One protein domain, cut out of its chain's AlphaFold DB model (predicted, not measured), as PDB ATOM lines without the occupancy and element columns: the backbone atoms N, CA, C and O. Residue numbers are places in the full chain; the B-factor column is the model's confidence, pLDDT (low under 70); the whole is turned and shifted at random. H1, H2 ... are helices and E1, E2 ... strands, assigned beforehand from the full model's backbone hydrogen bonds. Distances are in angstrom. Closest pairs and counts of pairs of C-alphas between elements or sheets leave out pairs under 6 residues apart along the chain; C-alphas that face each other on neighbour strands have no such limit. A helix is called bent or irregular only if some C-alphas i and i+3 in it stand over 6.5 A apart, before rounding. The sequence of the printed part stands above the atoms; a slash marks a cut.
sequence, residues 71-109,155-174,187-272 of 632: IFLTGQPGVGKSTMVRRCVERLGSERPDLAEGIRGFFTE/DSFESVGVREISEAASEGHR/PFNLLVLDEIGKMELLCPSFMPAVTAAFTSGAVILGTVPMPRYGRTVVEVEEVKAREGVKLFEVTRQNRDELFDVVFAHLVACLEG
ATOM      1  N   ILE A  71     477.076 450.980 395.983       97.62
ATOM      2  CA  ILE A  71     478.324 451.157 395.237       97.62
ATOM      3  C   ILE A  71     478.999 449.805 395.030       97.62
ATOM      4  O   ILE A  71     479.258 449.078 395.986       97.62
ATOM      5  N   PHE A  72     479.326 449.487 393.779       98.00
ATOM      6  CA  PHE A  72     480.007 448.248 393.420       98.00
ATOM      7  C   PHE A  72     481.240 448.494 392.553       98.00
ATOM      8  O   PHE A  72     481.187 449.227 391.564       98.00
ATOM      9  N   LEU A  73     482.348 447.837 392.898       97.81
ATOM     10  CA  LEU A  73     483.582 447.865 392.113       97.81
ATOM     11  C   LEU A  73     483.713 446.599 391.257       97.81
ATOM     12  O   LEU A  73     483.842 445.494 391.788       97.81
ATOM     13  N   THR A  74     483.756 446.763 389.935       96.69
ATOM     14  CA  THR A  74     484.193 445.727 388.984       96.69
ATOM     15  C   THR A  74     485.614 446.020 388.500       96.69
ATOM     16  O   THR A  74     486.159 447.094 388.748       96.69
ATOM     17  N   GLY A  75     486.258 445.059 387.843       94.12
ATOM     18  CA  GLY A  75     487.624 445.208 387.340       94.12
ATOM     19  C   GLY A  75     488.414 443.905 387.349       94.12
ATOM     20  O   GLY A  75     487.964 442.876 387.867       94.12
ATOM     21  N   GLN A  76     489.617 443.952 386.775       91.81
ATOM     22  CA  GLN A  76     490.469 442.772 386.645       91.81
ATOM     23  C   GLN A  76     490.947 442.225 388.010       91.81
ATOM     24  O   GLN A  76     491.125 442.981 388.970       91.81
ATOM     25  N   PRO A  77     491.209 440.907 388.121       88.81
ATOM     26  CA  PRO A  77     491.775 440.314 389.332       88.81
ATOM     27  C   PRO A  77     493.117 440.963 389.697       88.81
ATOM     28  O   PRO A  77     493.981 441.124 388.839       88.81
ATOM     29  N   GLY A  78     493.302 441.323 390.969       87.94
ATOM     30  CA  GLY A  78     494.538 441.960 391.438       87.94
ATOM     31  C   GLY A  78     494.742 443.412 390.980       87.94
ATOM     32  O   GLY A  78     495.844 443.929 391.124       87.94
ATOM     33  N   VAL A  79     493.715 444.091 390.445       92.56
ATOM     34  CA  VAL A  79     493.802 445.528 390.108       92.56
ATOM     35  C   VAL A  79     493.836 446.440 391.347       92.56
ATOM     36  O   VAL A  79     494.403 447.528 391.289       92.56
ATOM     37  N   GLY A  80     493.263 445.975 392.467       92.19
ATOM     38  CA  GLY A  80     493.192 446.707 393.739       92.19
ATOM     39  C   GLY A  80     491.781 446.962 394.289       92.19
ATOM     40  O   GLY A  80     491.651 447.802 395.170       92.19
ATOM     41  N   LYS A  81     490.725 446.274 393.812       95.75
ATOM     42  CA  LYS A  81     489.326 446.516 394.251       95.75
ATOM     43  C   LYS A  81     489.165 446.458 395.779       95.75
ATOM     44  O   LYS A  81     488.744 447.437 396.384       95.75
ATOM     45  N   SER A  82     489.598 445.361 396.395       93.62
ATOM     46  CA  SER A  82     489.615 445.149 397.850       93.62
ATOM     47  C   SER A  82     490.393 446.233 398.602       93.62
ATOM     48  O   SER A  82     489.948 446.745 399.626       93.62
ATOM     49  N   THR A  83     491.538 446.649 398.051       94.06
ATOM     50  CA  THR A  83     492.367 447.740 398.588       94.06
ATOM     51  C   THR A  83     491.648 449.089 398.524       94.06
ATOM     52  O   THR A  83     491.761 449.877 399.455       94.06
ATOM     53  N   MET A  84     490.882 449.353 397.460       96.31
ATOM     54  CA  MET A  84     490.064 450.560 397.322       96.31
ATOM     55  C   MET A  84     488.915 450.570 398.339       96.31
ATOM     56  O   MET A  84     488.763 451.563 399.043       96.31
ATOM     57  N   VAL A  85     488.171 449.465 398.489       95.88
ATOM     58  CA  VAL A  85     487.115 449.341 399.517       95.88
ATOM     59  C   VAL A  85     487.689 449.563 400.918       95.88
ATOM     60  O   VAL A  85     487.144 450.355 401.683       95.88
ATOM     61  N   ARG A  86     488.828 448.930 401.232       93.69
ATOM     62  CA  ARG A  86     489.524 449.104 402.512       93.69
ATOM     63  C   ARG A  86     489.931 450.557 402.760       93.69
ATOM     64  O   ARG A  86     489.537 451.108 403.782       93.69
ATOM     65  N   ARG A  87     490.595 451.207 401.797       94.06
ATOM     66  CA  ARG A  87     490.952 452.634 401.897       94.06
ATOM     67  C   ARG A  87     489.727 453.537 402.057       94.06
ATOM     68  O   ARG A  87     489.816 454.541 402.753       94.06
ATOM     69  N   CYS A  88     488.585 453.209 401.443       94.69
ATOM     70  CA  CYS A  88     487.349 453.971 401.634       94.69
ATOM     71  C   CYS A  88     486.809 453.830 403.064       94.69
ATOM     72  O   CYS A  88     486.378 454.826 403.634       94.69
ATOM     73  N   VAL A  89     486.867 452.633 403.656       92.56
ATOM     74  CA  VAL A  89     486.462 452.375 405.051       92.56
ATOM     75  C   VAL A  89     487.409 453.059 406.048       92.56
ATOM     76  O   VAL A  89     486.945 453.760 406.944       92.56
ATOM     77  N   GLU A  90     488.724 452.926 405.857       91.94
ATOM     78  CA  GLU A  90     489.763 453.578 406.676       91.94
ATOM     79  C   GLU A  90     489.633 455.108 406.641       91.94
ATOM     80  O   GLU A  90     489.671 455.775 407.680       91.94
ATOM     81  N   ARG A  91     489.407 455.673 405.448       92.62
ATOM     82  CA  ARG A  91     489.188 457.109 405.265       92.62
ATOM     83  C   ARG A  91     487.862 457.570 405.862       92.62
ATOM     84  O   ARG A  91     487.836 458.623 406.487       92.62
ATOM     85  N   LEU A  92     486.786 456.784 405.745       91.38
ATOM     86  CA  LEU A  92     485.500 457.113 406.370       91.38
ATOM     87  C   LEU A  92     485.643 457.164 407.897       91.38
ATOM     88  O   LEU A  92     485.215 458.135 408.507       91.38
ATOM     89  N   GLY A  93     486.329 456.190 408.505       88.81
ATOM     90  CA  GLY A  93     486.629 456.197 409.943       88.81
ATOM     91  C   GLY A  93     487.519 457.355 410.410       88.81
ATOM     92  O   GLY A  93     487.450 457.728 411.577       88.81
ATOM     93  N   SER A  94     488.322 457.934 409.512       88.88
ATOM     94  CA  SER A  94     489.260 459.024 409.828       88.88
ATOM     95  C   SER A  94     488.668 460.418 409.596       88.88
ATOM     96  O   SER A  94     488.833 461.305 410.426       88.88
ATOM     97  N   GLU A  95     487.976 460.624 408.471       91.12
ATOM     98  CA  GLU A  95     487.409 461.921 408.076       91.12
ATOM     99  C   GLU A  95     485.950 462.097 408.524       91.12
ATOM    100  O   GLU A  95     485.499 463.230 408.678       91.12
ATOM    101  N   ARG A  96     485.197 461.000 408.707       87.88
ATOM    102  CA  ARG A  96     483.750 460.993 408.996       87.88
ATOM    103  C   ARG A  96     483.341 459.938 410.044       87.88
ATOM    104  O   ARG A  96     482.571 459.024 409.723       87.88
ATOM    105  N   PRO A  97     483.794 460.056 411.312       85.06
ATOM    106  CA  PRO A  97     483.388 459.143 412.388       85.06
ATOM    107  C   PRO A  97     481.863 459.005 412.535       85.06
ATOM    108  O   PRO A  97     481.369 457.907 412.783       85.06
ATOM    109  N   ASP A  98     481.117 460.086 412.271       83.56
ATOM    110  CA  ASP A  98     479.646 460.162 412.274       83.56
ATOM    111  C   ASP A  98     478.953 459.227 411.263       83.56
ATOM    112  O   ASP A  98     477.768 458.920 411.398       83.56
ATOM    113  N   LEU A  99     479.683 458.776 410.239       83.69
ATOM    114  CA  LEU A  99     479.217 457.811 409.241       83.69
ATOM    115  C   LEU A  99     479.849 456.419 409.420       83.69
ATOM    116  O   LEU A  99     479.418 455.474 408.756       83.69
ATOM    117  N   ALA A 100     480.860 456.292 410.284       81.19
ATOM    118  CA  ALA A 100     481.707 455.106 410.414       81.19
ATOM    119  C   ALA A 100     481.485 454.287 411.700       81.19
ATOM    120  O   ALA A 100     482.015 453.179 411.811       81.19
ATOM    121  N   GLU A 101     480.717 454.797 412.666       74.50
ATOM    122  CA  GLU A 101     480.424 454.089 413.922       74.50
ATOM    123  C   GLU A 101     479.773 452.715 413.670       74.50
ATOM    124  O   GLU A 101     480.215 451.698 414.217       74.50
ATOM    125  N   GLY A 102     478.798 452.677 412.755       78.62
ATOM    126  CA  GLY A 102     478.201 451.454 412.233       78.62
ATOM    127  C   GLY A 102     478.578 451.183 410.780       78.62
ATOM    128  O   GLY A 102     477.855 451.554 409.848       78.62
ATOM    129  N   ILE A 103     479.684 450.462 410.610       88.81
ATOM    130  CA  ILE A 103     480.027 449.738 409.383       88.81
ATOM    131  C   ILE A 103     479.913 448.240 409.699       88.81
ATOM    132  O   ILE A 103     480.587 447.748 410.604       88.81
ATOM    133  N   ARG A 104     479.052 447.530 408.968       92.00
ATOM    134  CA  ARG A 104     478.846 446.069 409.051       92.00
ATOM    135  C   ARG A 104     479.459 445.379 407.824       92.00
ATOM    136  O   ARG A 104     479.829 446.044 406.854       92.00
ATOM    137  N   GLY A 105     479.516 444.049 407.815       94.25
ATOM    138  CA  GLY A 105     479.894 443.242 406.643       94.25
ATOM    139  C   GLY A 105     481.274 442.595 406.750       94.25
ATOM    140  O   GLY A 105     481.727 442.298 407.855       94.25
ATOM    141  N   PHE A 106     481.941 442.333 405.622       96.06
ATOM    142  CA  PHE A 106     483.217 441.608 405.604       96.06
ATOM    143  C   PHE A 106     484.141 441.907 404.410       96.06
ATOM    144  O   PHE A 106     483.720 442.400 403.361       96.06
ATOM    145  N   PHE A 107     485.405 441.505 404.577       95.69
ATOM    146  CA  PHE A 107     486.408 441.337 403.521       95.69
ATOM    147  C   PHE A 107     486.798 439.859 403.357       95.69
ATOM    148  O   PHE A 107     487.035 439.170 404.353       95.69
ATOM    149  N   THR A 108     486.952 439.395 402.117       94.00
ATOM    150  CA  THR A 108     487.593 438.120 401.771       94.00
ATOM    151  C   THR A 108     489.111 438.325 401.645       94.00
ATOM    152  O   THR A 108     489.596 438.952 400.703       94.00
ATOM    153  N   GLU A 109     489.891 437.781 402.582       93.50
ATOM    154  CA  GLU A 109     491.358 437.854 402.580       93.50
ATOM    155  C   GLU A 109     492.024 436.573 402.062       93.50
ATOM    156  O   GLU A 109     491.539 435.460 402.252       93.50
ATOM    157  N   ASP A 155     479.443 425.978 405.945       97.31
ATOM    158  CA  ASP A 155     479.027 426.089 407.346       97.31
ATOM    159  C   ASP A 155     479.794 427.210 408.089       97.31
ATOM    160  O   ASP A 155     479.219 428.005 408.845       97.31
ATOM    161  N   SER A 156     481.104 427.325 407.831       97.31
ATOM    162  CA  SER A 156     481.949 428.411 408.345       97.31
ATOM    163  C   SER A 156     481.549 429.782 407.787       97.31
ATOM    164  O   SER A 156     481.496 430.765 408.531       97.31
ATOM    165  N   PHE A 157     481.215 429.874 406.496       97.50
ATOM    166  CA  PHE A 157     480.767 431.128 405.887       97.50
ATOM    167  C   PHE A 157     479.330 431.507 406.278       97.50
ATOM    168  O   PHE A 157     479.062 432.686 406.514       97.50
ATOM    169  N   GLU A 158     478.418 430.547 406.432       96.81
ATOM    170  CA  GLU A 158     477.044 430.791 406.881       96.81
ATOM    171  C   GLU A 158     477.016 431.322 408.311       96.81
ATOM    172  O   GLU A 158     476.440 432.380 408.572       96.81
ATOM    173  N   SER A 159     477.728 430.655 409.223       95.88
ATOM    174  CA  SER A 159     477.797 431.023 410.644       95.88
ATOM    175  C   SER A 159     478.550 432.334 410.942       95.88
ATOM    176  O   SER A 159     478.606 432.759 412.105       95.88
ATOM    177  N   VAL A 160     479.127 432.981 409.919       95.12
ATOM    178  CA  VAL A 160     479.940 434.203 410.040       95.12
ATOM    179  C   VAL A 160     479.548 435.268 409.016       95.12
ATOM    180  O   VAL A 160     478.983 436.286 409.403       95.12
ATOM    181  N   GLY A 161     479.825 435.057 407.729       94.94
ATOM    182  CA  GLY A 161     479.598 436.047 406.671       94.94
ATOM    183  C   GLY A 161     478.124 436.238 406.315       94.94
ATOM    184  O   GLY A 161     477.653 437.372 406.257       94.94
ATOM    185  N   VAL A 162     477.365 435.152 406.127       96.62
ATOM    186  CA  VAL A 162     475.922 435.267 405.826       96.62
ATOM    187  C   VAL A 162     475.145 435.760 407.045       96.62
ATOM    188  O   VAL A 162     474.240 436.590 406.910       96.62
ATOM    189  N   ARG A 163     475.526 435.305 408.246       95.19
ATOM    190  CA  ARG A 163     474.939 435.772 409.508       95.19
ATOM    191  C   ARG A 163     475.109 437.281 409.692       95.19
ATOM    192  O   ARG A 163     474.127 437.951 409.983       95.19
ATOM    193  N   GLU A 164     476.305 437.814 409.438       93.94
ATOM    194  CA  GLU A 164     476.596 439.254 409.490       93.94
ATOM    195  C   GLU A 164     475.714 440.065 408.522       93.94
ATOM    196  O   GLU A 164     475.140 441.083 408.911       93.94
ATOM    197  N   ILE A 165     475.537 439.590 407.279       94.56
ATOM    198  CA  ILE A 165     474.619 440.224 406.314       94.56
ATOM    199  C   ILE A 165     473.175 440.189 406.823       94.56
ATOM    200  O   ILE A 165     472.451 441.175 406.700       94.56
ATOM    201  N   SER A 166     472.745 439.060 407.384       93.25
ATOM    202  CA  SER A 166     471.362 438.845 407.829       93.25
ATOM    203  C   SER A 166     471.019 439.675 409.069       93.25
ATOM    204  O   SER A 166     469.935 440.253 409.145       93.25
ATOM    205  N   GLU A 167     471.956 439.790 410.015       88.88
ATOM    206  CA  GLU A 167     471.863 440.688 411.171       88.88
ATOM    207  C   GLU A 167     471.693 442.138 410.697       88.88
ATOM    208  O   GLU A 167     470.659 442.750 410.986       88.88
ATOM    209  N   ALA A 168     472.613 442.631 409.856       87.00
ATOM    210  CA  ALA A 168     472.559 443.976 409.277       87.00
ATOM    211  C   ALA A 168     471.290 444.223 408.432       87.00
ATOM    212  O   ALA A 168     470.698 445.299 408.491       87.00
ATOM    213  N   ALA A 169     470.799 443.230 407.687       85.81
ATOM    214  CA  ALA A 169     469.529 443.363 406.977       85.81
ATOM    215  C   ALA A 169     468.338 443.489 407.950       85.81
ATOM    216  O   ALA A 169     467.442 444.304 407.730       85.81
ATOM    217  N   SER A 170     468.333 442.716 409.043       81.06
ATOM    218  CA  SER A 170     467.230 442.681 410.013       81.06
ATOM    219  C   SER A 170     467.170 443.907 410.931       81.06
ATOM    220  O   SER A 170     466.083 444.361 411.286       81.06
ATOM    221  N   GLU A 171     468.320 444.446 411.334       70.50
ATOM    222  CA  GLU A 171     468.404 445.597 412.234       70.50
ATOM    223  C   GLU A 171     467.921 446.882 411.540       70.50
ATOM    224  O   GLU A 171     467.169 447.646 412.144       70.50
ATOM    225  N   GLY A 172     468.227 447.064 410.245       58.72
ATOM    226  CA  GLY A 172     467.762 448.214 409.453       58.72
ATOM    227  C   GLY A 172     466.238 448.277 409.280       58.72
ATOM    228  O   GLY A 172     465.663 449.359 409.174       58.72
ATOM    229  N   HIS A 173     465.552 447.131 409.335       49.16
ATOM    230  CA  HIS A 173     464.090 447.065 409.251       49.16
ATOM    231  C   HIS A 173     463.359 447.346 410.580       49.16
ATOM    232  O   HIS A 173     462.160 447.629 410.555       49.16
ATOM    233  N   ARG A 174     464.030 447.295 411.743       47.88
ATOM    234  CA  ARG A 174     463.360 447.378 413.063       47.88
ATOM    235  C   ARG A 174     462.880 448.777 413.475       47.88
ATOM    236  O   ARG A 174     462.140 448.879 414.446       47.88
ATOM    237  N   PRO A 187     471.581 452.221 413.346       53.19
ATOM    238  CA  PRO A 187     472.909 452.299 413.959       53.19
ATOM    239  C   PRO A 187     474.074 452.009 413.008       53.19
ATOM    240  O   PRO A 187     475.213 452.302 413.347       53.19
ATOM    241  N   PHE A 188     473.816 451.470 411.815       63.94
ATOM    242  CA  PHE A 188     474.781 451.354 410.726       63.94
ATOM    243  C   PHE A 188     474.166 451.865 409.427       63.94
ATOM    244  O   PHE A 188     473.009 451.601 409.101       63.94
ATOM    245  N   ASN A 189     474.972 452.594 408.659       83.06
ATOM    246  CA  ASN A 189     474.561 453.131 407.361       83.06
ATOM    247  C   ASN A 189     475.279 452.441 406.193       83.06
ATOM    248  O   ASN A 189     474.862 452.630 405.051       83.06
ATOM    249  N   LEU A 190     476.304 451.623 406.473       90.75
ATOM    250  CA  LEU A 190     477.158 450.971 405.483       90.75
ATOM    251  C   LEU A 190     477.314 449.463 405.745       90.75
ATOM    252  O   LEU A 190     477.684 449.055 406.847       90.75
ATOM    253  N   LEU A 191     477.103 448.655 404.704       94.19
ATOM    254  CA  LEU A 191     477.429 447.229 404.648       94.19
ATOM    255  C   LEU A 191     478.539 446.987 403.610       94.19
ATOM    256  O   LEU A 191     478.384 447.352 402.443       94.19
ATOM    257  N   VAL A 192     479.640 446.356 404.019       96.06
ATOM    258  CA  VAL A 192     480.807 446.061 403.167       96.06
ATOM    259  C   VAL A 192     480.760 444.617 402.659       96.06
ATOM    260  O   VAL A 192     480.613 443.702 403.464       96.06
ATOM    261  N   LEU A 193     480.881 444.404 401.340       97.31
ATOM    262  CA  LEU A 193     480.781 443.080 400.692       97.31
ATOM    263  C   LEU A 193     481.868 442.864 399.622       97.31
ATOM    264  O   LEU A 193     481.617 442.984 398.419       97.31
ATOM    265  N   ASP A 194     483.090 442.553 400.051       95.75
ATOM    266  CA  ASP A 194     484.221 442.247 399.165       95.75
ATOM    267  C   ASP A 194     484.570 440.748 399.252       95.75
ATOM    268  O   ASP A 194     485.149 440.336 400.248       95.75
ATOM    269  N   GLU A 195     484.238 439.871 398.298       93.94
ATOM    270  CA  GLU A 195     483.607 440.063 396.977       93.94
ATOM    271  C   GLU A 195     482.250 439.331 396.903       93.94
ATOM    272  O   GLU A 195     482.089 438.247 397.459       93.94
ATOM    273  N   ILE A 196     481.268 439.860 396.159       95.50
ATOM    274  CA  ILE A 196     480.100 439.068 395.726       95.50
ATOM    275  C   ILE A 196     480.552 438.200 394.545       95.50
ATOM    276  O   ILE A 196     480.326 438.512 393.372       95.50
ATOM    277  N   GLY A 197     481.306 437.154 394.874       93.50
ATOM    278  CA  GLY A 197     482.041 436.327 393.934       93.50
ATOM    279  C   GLY A 197     481.495 434.909 393.798       93.50
ATOM    280  O   GLY A 197     480.560 434.474 394.467       93.50
ATOM    281  N   LYS A 198     482.120 434.142 392.898       92.44
ATOM    282  CA  LYS A 198     481.771 432.731 392.671       92.44
ATOM    283  C   LYS A 198     482.060 431.839 393.893       92.44
ATOM    284  O   LYS A 198     481.539 430.731 393.958       92.44
ATOM    285  N   MET A 199     482.930 432.257 394.810       93.69
ATOM    286  CA  MET A 199     483.278 431.447 395.980       93.69
ATOM    287  C   MET A 199     482.186 431.548 397.046       93.69
ATOM    288  O   MET A 199     481.756 430.539 397.592       93.69
ATOM    289  N   GLU A 200     481.700 432.762 397.245       95.94
ATOM    290  CA  GLU A 200     480.659 433.168 398.172       95.94
ATOM    291  C   GLU A 200     479.280 432.697 397.676       95.94
ATOM    292  O   GLU A 200     478.505 432.133 398.439       95.94
ATOM    293  N   LEU A 201     479.007 432.789 396.368       96.50
ATOM    294  CA  LEU A 201     477.780 432.278 395.730       96.50
ATOM    295  C   LEU A 201     477.651 430.741 395.692       96.50
ATOM    296  O   LEU A 201     476.629 430.226 395.249       96.50
ATOM    297  N   LEU A 202     478.653 429.985 396.156       95.81
ATOM    298  CA  LEU A 202     478.505 428.539 396.391       95.81
ATOM    299  C   LEU A 202     477.821 428.216 397.733       95.81
ATOM    300  O   LEU A 202     477.539 427.050 398.003       95.81
ATOM    301  N   CYS A 203     477.551 429.237 398.544       96.69
ATOM    302  CA  CYS A 203     476.762 429.181 399.764       96.69
ATOM    303  C   CYS A 203     475.289 429.523 399.451       96.69
ATOM    304  O   CYS A 203     475.013 430.668 399.083       96.69
ATOM    305  N   PRO A 204     474.325 428.588 399.586       95.31
ATOM    306  CA  PRO A 204     472.948 428.803 399.120       95.31
ATOM    307  C   PRO A 204     472.228 429.989 399.777       95.31
ATOM    308  O   PRO A 204     471.440 430.674 399.127       95.31
ATOM    309  N   SER A 205     472.512 430.258 401.053       96.81
ATOM    310  CA  SER A 205     471.896 431.344 401.831       96.81
ATOM    311  C   SER A 205     472.477 432.743 401.552       96.81
ATOM    312  O   SER A 205     471.839 433.747 401.880       96.81
ATOM    313  N   PHE A 206     473.643 432.843 400.899       97.56
ATOM    314  CA  PHE A 206     474.354 434.111 400.694       97.56
ATOM    315  C   PHE A 206     473.590 435.087 399.789       97.56
ATOM    316  O   PHE A 206     473.369 436.237 400.173       97.56
ATOM    317  N   MET A 207     473.134 434.647 398.611       96.38
ATOM    318  CA  MET A 207     472.418 435.530 397.676       96.38
ATOM    319  C   MET A 207     471.031 435.985 398.191       96.38
ATOM    320  O   MET A 207     470.690 437.160 398.009       96.38
ATOM    321  N   PRO A 208     470.244 435.145 398.899       96.06
ATOM    322  CA  PRO A 208     469.087 435.601 399.672       96.06
ATOM    323  C   PRO A 208     469.420 436.703 400.689       96.06
ATOM    324  O   PRO A 208     468.741 437.732 400.706       96.06
ATOM    325  N   ALA A 209     470.486 436.550 401.484       96.44
ATOM    326  CA  ALA A 209     470.888 437.557 402.470       96.44
ATOM    327  C   ALA A 209     471.322 438.879 401.807       96.44
ATOM    328  O   ALA A 209     470.863 439.952 402.203       96.44
ATOM    329  N   VAL A 210     472.121 438.815 400.734       95.94
ATOM    330  CA  VAL A 210     472.469 439.975 399.887       95.94
ATOM    331  C   VAL A 210     471.208 440.664 399.349       95.94
ATOM    332  O   VAL A 210     471.102 441.891 399.370       95.94
ATOM    333  N   THR A 211     470.215 439.889 398.909       94.00
ATOM    334  CA  THR A 211     468.950 440.416 398.375       94.00
ATOM    335  C   THR A 211     468.124 441.147 399.437       94.00
ATOM    336  O   THR A 211     467.531 442.179 399.118       94.00
ATOM    337  N   ALA A 212     468.132 440.672 400.688       92.06
ATOM    338  CA  ALA A 212     467.517 441.356 401.828       92.06
ATOM    339  C   ALA A 212     468.298 442.615 402.253       92.06
ATOM    340  O   ALA A 212     467.701 443.642 402.583       92.06
ATOM    341  N   ALA A 213     469.632 442.597 402.177       92.00
ATOM    342  CA  ALA A 213     470.448 443.781 402.445       92.00
ATOM    343  C   ALA A 213     470.112 444.942 401.488       92.00
ATOM    344  O   ALA A 213     469.994 446.084 401.932       92.00
ATOM    345  N   PHE A 214     469.838 444.658 400.209       91.31
ATOM    346  CA  PHE A 214     469.349 445.649 399.236       91.31
ATOM    347  C   PHE A 214     467.972 446.265 399.568       91.31
ATOM    348  O   PHE A 214     467.576 447.233 398.918       91.31
ATOM    349  N   THR A 215     467.214 445.728 400.530       87.44
ATOM    350  CA  THR A 215     465.949 446.323 401.012       87.44
ATOM    351  C   THR A 215     466.043 446.927 402.415       87.44
ATOM    352  O   THR A 215     465.142 447.666 402.803       87.44
ATOM    353  N   SER A 216     467.140 446.684 403.140       83.88
ATOM    354  CA  SER A 216     467.349 447.085 404.545       83.88
ATOM    355  C   SER A 216     467.459 448.593 404.810       83.88
ATOM    356  O   SER A 216     467.361 449.025 405.954       83.88
ATOM    357  N   GLY A 217     467.709 449.402 403.774       82.75
ATOM    358  CA  GLY A 217     467.998 450.836 403.900       82.75
ATOM    359  C   GLY A 217     469.476 451.188 404.140       82.75
ATOM    360  O   GLY A 217     469.823 452.372 404.096       82.75
ATOM    361  N   ALA A 218     470.360 450.203 404.330       87.50
ATOM    362  CA  ALA A 218     471.807 450.423 404.341       87.50
ATOM    363  C   ALA A 218     472.350 450.719 402.928       87.50
ATOM    364  O   ALA A 218     471.897 450.146 401.934       87.50
ATOM    365  N   VAL A 219     473.368 451.580 402.834       92.69
ATOM    366  CA  VAL A 219     474.230 451.651 401.645       92.69
ATOM    367  C   VAL A 219     475.078 450.381 401.618       92.69
ATOM    368  O   VAL A 219     475.592 449.952 402.648       92.69
ATOM    369  N   ILE A 220     475.247 449.780 400.441       95.56
ATOM    370  CA  ILE A 220     476.179 448.659 400.258       95.56
ATOM    371  C   ILE A 220     477.406 449.195 399.527       95.56
ATOM    372  O   ILE A 220     477.248 449.889 398.525       95.56
ATOM    373  N   LEU A 221     478.604 448.868 400.012       97.00
ATOM    374  CA  LEU A 221     479.868 449.043 399.299       97.00
ATOM    375  C   LEU A 221     480.476 447.659 399.070       97.00
ATOM    376  O   LEU A 221     480.989 447.039 399.999       97.00
ATOM    377  N   GLY A 222     480.405 447.166 397.840       97.44
ATOM    378  CA  GLY A 222     480.868 445.825 397.510       97.44
ATOM    379  C   GLY A 222     481.813 445.770 396.322       97.44
ATOM    380  O   GLY A 222     482.050 446.751 395.612       97.44
ATOM    381  N   THR A 223     482.329 444.575 396.066       97.75
ATOM    382  CA  THR A 223     483.029 444.265 394.822       97.75
ATOM    383  C   THR A 223     482.329 443.125 394.090       97.75
ATOM    384  O   THR A 223     481.625 442.316 394.691       97.75
ATOM    385  N   VAL A 224     482.462 443.104 392.764       96.44
ATOM    386  CA  VAL A 224     481.921 442.056 391.891       96.44
ATOM    387  C   VAL A 224     482.960 441.652 390.842       96.44
ATOM    388  O   VAL A 224     483.691 442.511 390.329       96.44
ATOM    389  N   PRO A 225     483.021 440.369 390.453       93.00
ATOM    390  CA  PRO A 225     483.976 439.921 389.458       93.00
ATOM    391  C   PRO A 225     483.574 440.381 388.051       93.00
ATOM    392  O   PRO A 225     482.419 440.290 387.621       93.00
ATOM    393  N   MET A 226     484.571 440.822 387.285       89.12
ATOM    394  CA  MET A 226     484.449 440.982 385.838       89.12
ATOM    395  C   MET A 226     484.343 439.591 385.171       89.12
ATOM    396  O   MET A 226     485.097 438.687 385.562       89.12
ATOM    397  N   PRO A 227     483.457 439.385 384.173       83.00
ATOM    398  CA  PRO A 227     483.317 438.098 383.488       83.00
ATOM    399  C   PRO A 227     484.642 437.620 382.884       83.00
ATOM    400  O   PRO A 227     485.357 438.391 382.243       83.00
ATOM    401  N   ARG A 228     484.982 436.337 383.059       75.62
ATOM    402  CA  ARG A 228     486.240 435.769 382.536       75.62
ATOM    403  C   ARG A 228     485.973 434.835 381.364       75.62
ATOM    404  O   ARG A 228     485.236 433.865 381.511       75.62
ATOM    405  N   TYR A 229     486.627 435.079 380.228       74.31
ATOM    406  CA  TYR A 229     486.571 434.212 379.038       74.31
ATOM    407  C   TYR A 229     485.129 433.888 378.586       74.31
ATOM    408  O   TYR A 229     484.798 432.737 378.310       74.31
ATOM    409  N   GLY A 230     484.247 434.894 378.593       70.81
ATOM    410  CA  GLY A 230     482.827 434.745 378.247       70.81
ATOM    411  C   GLY A 230     481.960 434.035 379.298       70.81
ATOM    412  O   GLY A 230     480.763 433.888 379.086       70.81
ATOM    413  N   ARG A 231     482.524 433.608 380.437       77.56
ATOM    414  CA  ARG A 231     481.768 433.015 381.549       77.56
ATOM    415  C   ARG A 231     481.339 434.109 382.526       77.56
ATOM    416  O   ARG A 231     482.154 434.600 383.312       77.56
ATOM    417  N   THR A 232     480.066 434.477 382.452       83.44
ATOM    418  CA  THR A 232     479.339 435.232 383.479       83.44
ATOM    419  C   THR A 232     478.923 434.314 384.637       83.44
ATOM    420  O   THR A 232     479.008 433.087 384.546       83.44
ATOM    421  N   VAL A 233     478.489 434.924 385.738       88.94
ATOM    422  CA  VAL A 233     477.765 434.283 386.846       88.94
ATOM    423  C   VAL A 233     476.453 435.058 386.949       88.94
ATOM    424  O   VAL A 233     476.501 436.286 386.988       88.94
ATOM    425  N   VAL A 234     475.305 434.387 386.867       91.88
ATOM    426  CA  VAL A 234     474.013 435.045 386.581       91.88
ATOM    427  C   VAL A 234     473.654 436.016 387.703       91.88
ATOM    428  O   VAL A 234     473.407 437.190 387.455       91.88
ATOM    429  N   GLU A 235     473.795 435.544 388.932       93.38
ATOM    430  CA  GLU A 235     473.583 436.239 390.198       93.38
ATOM    431  C   GLU A 235     474.465 437.500 390.322       93.38
ATOM    432  O   GLU A 235     474.061 438.512 390.892       93.38
ATOM    433  N   VAL A 236     475.668 437.484 389.731       94.19
ATOM    434  CA  VAL A 236     476.577 438.644 389.695       94.19
ATOM    435  C   VAL A 236     476.121 439.682 388.663       94.19
ATOM    436  O   VAL A 236     476.244 440.884 388.906       94.19
ATOM    437  N   GLU A 237     475.602 439.252 387.512       93.75
ATOM    438  CA  GLU A 237     475.042 440.181 386.524       93.75
ATOM    439  C   GLU A 237     473.684 440.745 386.986       93.75
ATOM    440  O   GLU A 237     473.416 441.922 386.752       93.75
ATOM    441  N   GLU A 238     472.886 439.981 387.738       93.69
ATOM    442  CA  GLU A 238     471.686 440.466 388.439       93.69
ATOM    443  C   GLU A 238     472.017 441.576 389.449       93.69
ATOM    444  O   GLU A 238     471.338 442.602 389.475       93.69
ATOM    445  N   VAL A 239     473.095 441.426 390.235       94.69
ATOM    446  CA  VAL A 239     473.597 442.493 391.121       94.69
ATOM    447  C   VAL A 239     473.999 443.737 390.323       94.69
ATOM    448  O   VAL A 239     473.612 444.843 390.691       94.69
ATOM    449  N   LYS A 240     474.733 443.585 389.213       94.12
ATOM    450  CA  LYS A 240     475.169 444.719 388.372       94.12
ATOM    451  C   LYS A 240     474.014 445.437 387.669       94.12
ATOM    452  O   LYS A 240     474.113 446.638 387.439       94.12
ATOM    453  N   ALA A 241     472.951 444.715 387.312       93.44
ATOM    454  CA  ALA A 241     471.783 445.245 386.609       93.44
ATOM    455  C   ALA A 241     470.702 445.830 387.543       93.44
ATOM    456  O   ALA A 241     469.708 446.377 387.062       93.44
ATOM    457  N   ARG A 242     470.862 445.706 388.867       93.56
ATOM    458  CA  ARG A 242     469.854 446.111 389.854       93.56
ATOM    459  C   ARG A 242     469.666 447.633 389.895       93.56
ATOM    460  O   ARG A 242     470.630 448.392 389.976       93.56
ATOM    461  N   GLU A 243     468.410 448.085 389.921       90.56
ATOM    462  CA  GLU A 243     468.083 449.500 390.137       90.56
ATOM    463  C   GLU A 243     468.739 450.014 391.435       90.56
ATOM    464  O   GLU A 243     468.682 449.359 392.476       90.56
ATOM    465  N   GLY A 244     469.373 451.188 391.368       91.06
ATOM    466  CA  GLY A 244     470.094 451.789 392.491       91.06
ATOM    467  C   GLY A 244     471.554 451.345 392.637       91.06
ATOM    468  O   GLY A 244     472.268 451.942 393.439       91.06
ATOM    469  N   VAL A 245     472.043 450.367 391.864       95.44
ATOM    470  CA  VAL A 245     473.474 450.016 391.847       95.44
ATOM    471  C   VAL A 245     474.268 450.972 390.955       95.44
ATOM    472  O   VAL A 245     474.031 451.098 389.754       95.44
ATOM    473  N   LYS A 246     475.274 451.617 391.548       96.94
ATOM    474  CA  LYS A 246     476.331 452.349 390.859       96.94
ATOM    475  C   LYS A 246     477.564 451.462 390.716       96.94
ATOM    476  O   LYS A 246     478.307 451.242 391.672       96.94
ATOM    477  N   LEU A 247     477.806 450.997 389.495       96.81
ATOM    478  CA  LEU A 247     479.009 450.249 389.140       96.81
ATOM    479  C   LEU A 247     480.157 451.201 388.754       96.81
ATOM    480  O   LEU A 247     479.959 452.129 387.964       96.81
ATOM    481  N   PHE A 248     481.358 450.944 389.272       97.19
ATOM    482  CA  PHE A 248     482.613 451.584 388.863       97.19
ATOM    483  C   PHE A 248     483.602 450.527 388.361       97.19
ATOM    484  O   PHE A 248     483.801 449.502 389.014       97.19
ATOM    485  N   GLU A 249     484.237 450.770 387.212       96.75
ATOM    486  CA  GLU A 249     485.259 449.874 386.658       96.75
ATOM    487  C   GLU A 249     486.669 450.336 387.039       96.75
ATOM    488  O   GLU A 249     487.154 451.378 386.593       96.75
ATOM    489  N   VAL A 250     487.332 449.525 387.865       96.25
ATOM    490  CA  VAL A 250     488.701 449.743 388.328       96.25
ATOM    491  C   VAL A 250     489.684 449.105 387.341       96.25
ATOM    492  O   VAL A 250     489.705 447.887 387.139       96.25
ATOM    493  N   THR A 251     490.539 449.940 386.758       95.25
ATOM    494  CA  THR A 251     491.648 449.586 385.860       95.25
ATOM    495  C   THR A 251     492.979 449.970 386.515       95.25
ATOM    496  O   THR A 251     493.002 450.708 387.498       95.25
ATOM    497  N   ARG A 252     494.120 449.495 385.997       93.06
ATOM    498  CA  ARG A 252     495.431 449.886 386.561       93.06
ATOM    499  C   ARG A 252     495.734 451.374 386.374       93.06
ATOM    500  O   ARG A 252     496.526 451.916 387.130       93.06
ATOM    501  N   GLN A 253     495.119 451.985 385.368       94.19
ATOM    502  CA  GLN A 253     495.305 453.367 384.959       94.19
ATOM    503  C   GLN A 253     494.469 454.328 385.810       94.19
ATOM    504  O   GLN A 253     494.986 455.347 386.239       94.19
ATOM    505  N   ASN A 254     493.197 454.000 386.079       94.12
ATOM    506  CA  ASN A 254     492.285 454.915 386.775       94.12
ATOM    507  C   ASN A 254     492.199 454.709 388.296       94.12
ATOM    508  O   ASN A 254     491.683 455.590 388.969       94.12
ATOM    509  N   ARG A 255     492.655 453.575 388.856       91.81
ATOM    510  CA  ARG A 255     492.366 453.187 390.258       91.81
ATOM    511  C   ARG A 255     492.718 454.246 391.310       91.81
ATOM    512  O   ARG A 255     492.065 454.290 392.345       91.81
ATOM    513  N   ASP A 256     493.759 455.039 391.070       90.25
ATOM    514  CA  ASP A 256     494.297 455.967 392.063       90.25
ATOM    515  C   ASP A 256     493.522 457.303 392.041       90.25
ATOM    516  O   ASP A 256     493.182 457.809 393.104       90.25
ATOM    517  N   GLU A 257     493.095 457.784 390.864       91.75
ATOM    518  CA  GLU A 257     492.159 458.919 390.697       91.75
ATOM    519  C   GLU A 257     490.705 458.546 391.054       91.75
ATOM    520  O   GLU A 257     489.945 459.326 391.629       91.75
ATOM    521  N   LEU A 258     490.300 457.320 390.712       95.56
ATOM    522  CA  LEU A 258     488.954 456.787 390.932       95.56
ATOM    523  C   LEU A 258     488.625 456.637 392.425       95.56
ATOM    524  O   LEU A 258     487.449 456.633 392.787       95.56
ATOM    525  N   PHE A 259     489.641 456.543 393.289       96.06
ATOM    526  CA  PHE A 259     489.478 456.458 394.738       96.06
ATOM    527  C   PHE A 259     488.679 457.639 395.308       96.06
ATOM    528  O   PHE A 259     487.683 457.420 395.999       96.06
ATOM    529  N   ASP A 260     489.065 458.876 394.984       95.50
ATOM    530  CA  ASP A 260     488.386 460.079 395.478       95.50
ATOM    531  C   ASP A 260     486.951 460.188 394.946       95.50
ATOM    532  O   ASP A 260     486.037 460.551 395.685       95.50
ATOM    533  N   VAL A 261     486.723 459.785 393.690       96.38
ATOM    534  CA  VAL A 261     485.387 459.754 393.072       96.38
ATOM    535  C   VAL A 261     484.471 458.741 393.768       96.38
ATOM    536  O   VAL A 261     483.315 459.052 394.062       96.38
ATOM    537  N   VAL A 262     484.975 457.536 394.057       97.00
ATOM    538  CA  VAL A 262     484.235 456.490 394.783       97.00
ATOM    539  C   VAL A 262     483.960 456.921 396.225       97.00
ATOM    540  O   VAL A 262     482.835 456.761 396.699       97.00
ATOM    541  N   PHE A 263     484.940 457.517 396.908       96.44
ATOM    542  CA  PHE A 263     484.791 457.972 398.290       96.44
ATOM    543  C   PHE A 263     483.802 459.141 398.428       96.44
ATOM    544  O   PHE A 263     482.895 459.084 399.259       96.44
ATOM    545  N   ALA A 264     483.897 460.164 397.574       94.94
ATOM    546  CA  ALA A 264     482.946 461.276 397.570       94.94
ATOM    547  C   ALA A 264     481.509 460.802 397.281       94.94
ATOM    548  O   ALA A 264     480.551 461.278 397.896       94.94
ATOM    549  N   HIS A 265     481.348 459.822 396.384       95.06
ATOM    550  CA  HIS A 265     480.043 459.231 396.096       95.06
ATOM    551  C   HIS A 265     479.504 458.392 397.269       95.06
ATOM    552  O   HIS A 265     478.314 458.478 397.570       95.06
ATOM    553  N   LEU A 266     480.366 457.649 397.974       94.62
ATOM    554  CA  LEU A 266     480.017 456.912 399.195       94.62
ATOM    555  C   LEU A 266     479.467 457.848 400.277       94.62
ATOM    556  O   LEU A 266     478.372 457.610 400.786       94.62
ATOM    557  N   VAL A 267     480.177 458.940 400.578       92.69
ATOM    558  CA  VAL A 267     479.733 459.942 401.564       92.69
ATOM    559  C   VAL A 267     478.381 460.543 401.163       92.69
ATOM    560  O   VAL A 267     477.467 460.580 401.985       92.69
ATOM    561  N   ALA A 268     478.195 460.922 399.892       91.31
ATOM    562  CA  ALA A 268     476.918 461.458 399.408       91.31
ATOM    563  C   ALA A 268     475.742 460.467 399.571       91.31
ATOM    564  O   ALA A 268     474.648 460.869 399.975       91.31
ATOM    565  N   CYS A 269     475.967 459.171 399.320       90.38
ATOM    566  CA  CYS A 269     474.954 458.124 399.504       90.38
ATOM    567  C   CYS A 269     474.577 457.931 400.982       90.38
ATOM    568  O   CYS A 269     473.395 457.793 401.310       90.38
ATOM    569  N   LEU A 270     475.568 457.956 401.879       88.38
ATOM    570  CA  LEU A 270     475.371 457.816 403.325       88.38
ATOM    571  C   LEU A 270     474.600 459.011 403.908       88.38
ATOM    572  O   LEU A 270     473.638 458.815 404.654       88.38
ATOM    573  N   GLU A 271     474.939 460.232 403.482       86.50
ATOM    574  CA  GLU A 271     474.234 461.470 403.849       86.50
ATOM    575  C   GLU A 271     472.824 461.604 403.243       86.50
ATOM    576  O   GLU A 271     472.090 462.520 403.606       86.50
ATOM    577  N   GLY A 272     472.429 460.719 402.318       76.19
ATOM    578  CA  GLY A 272     471.136 460.784 401.627       76.19
ATOM    579  C   GLY A 272     471.050 461.861 400.536       76.19
ATOM    580  O   GLY A 272     469.964 462.129 400.023       76.19
TER     581      GLY A 272
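What this domain is: This is residues 71 to 109, 155 to 174 and 187 to 272 of the 632 residues of an uncharacterized protein of Chromera velia CCMP2878 (UniProt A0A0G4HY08). A twisted sheet of five parallel strands makes the core, with helices over both faces: H1 and H6 over one face, H3 and H5 over the other. H4 packs on H3, and small H2 sits at the far end of H1. The printed part has 145 residues, class mixed, in the order E1 H1 H2 E2 H3 E3 H4 E4 H5 E5 H6; the sheet's order is E2 E3 E4 E1 E5. It is compact, with a radius of gyration of the C-alphas of 14.5 A and spans of 42 by 37 by 29 A.

How they stand to each other: E1, residues 71 to 75, is an inner strand, parallel to its neighbours E4, residues 219 to 223, with N 71 and O 220 2.8 A apart, and E5, residues 245 to 250, with N 72 and O 246 2.9 A apart. E3, residues 190 to 194, is parallel to E4, with N 191 and O 219 2.9 A apart, and to edge strand E2, residues 103 to 109, with N 104 and O 190 2.9 A apart. H1, residues 81 to 95, runs along the strands over E3 and E4 at a height over the sheet of 9.8 A. H2, residues 97 to 100, not on the sheet, touches residues 89 to 93 of H1 alone, closest at the C-alphas of Gly 93 and Ala 100, 5.1 A. On the opposite face from H1, H3, residues 155 to 173, is over E2 and only just over E3, with 3 C-alphas there; it is only just irregular, C-alphas 159 and 162 being 6.7 A apart. H4, residues 206 to 213, only grazes the sheet and touches H3 at a shallow tilt of 15 degrees, closest at the C-alphas of Ala 169 and Ala 213, 4.6 A. E3, H4 and E4 form a strand-helix-strand unit, two parallel neighbours joined through a helix, with a right-handed crossover; E1, H1 H2, E2 is a split one, with E3 and E4 between its strands, also right-handed. H5, residues 234 to 241, on the same face as H3, stands up from the sheet over E1 and E5; E4, H5, E5 is another right-handed split unit, with E1 between its strands. H6, residues 255 to 270, over E4 and E1, touches residues 84 to 88 of H1 alone at a steep tilt of 54 degrees, closest at the C-alphas of Cys 88 and Phe 263, 5.8 A. In H1, H4 and H5 every O i to N i+4 pair is within hydrogen-bond range, against 10 of 15 in H3 and 10 of 12 in H6; H2 is too short for one.

Where its parts are: E1 begins at C-alpha 71 (478.324, 451.157, 395.237), and H6 ends at C-alpha 270 (475.371, 457.816, 403.325). From first to last C-alpha, H1 measures 20.8 A, E2 17.8 A, H3 25.8 A and H6 21.9 A.

The domain as a whole: The C-alphas farthest apart, of Arg 174 and Tyr 229, are 43.2 A apart. Residues 110 to 154 and 175 to 186 are not printed, leaving C-alpha gaps of 17.7 A and 10.8 A. The link from E3 to H4 is long. Residues 172 to 174 and 187 to 188 have pLDDT under 70.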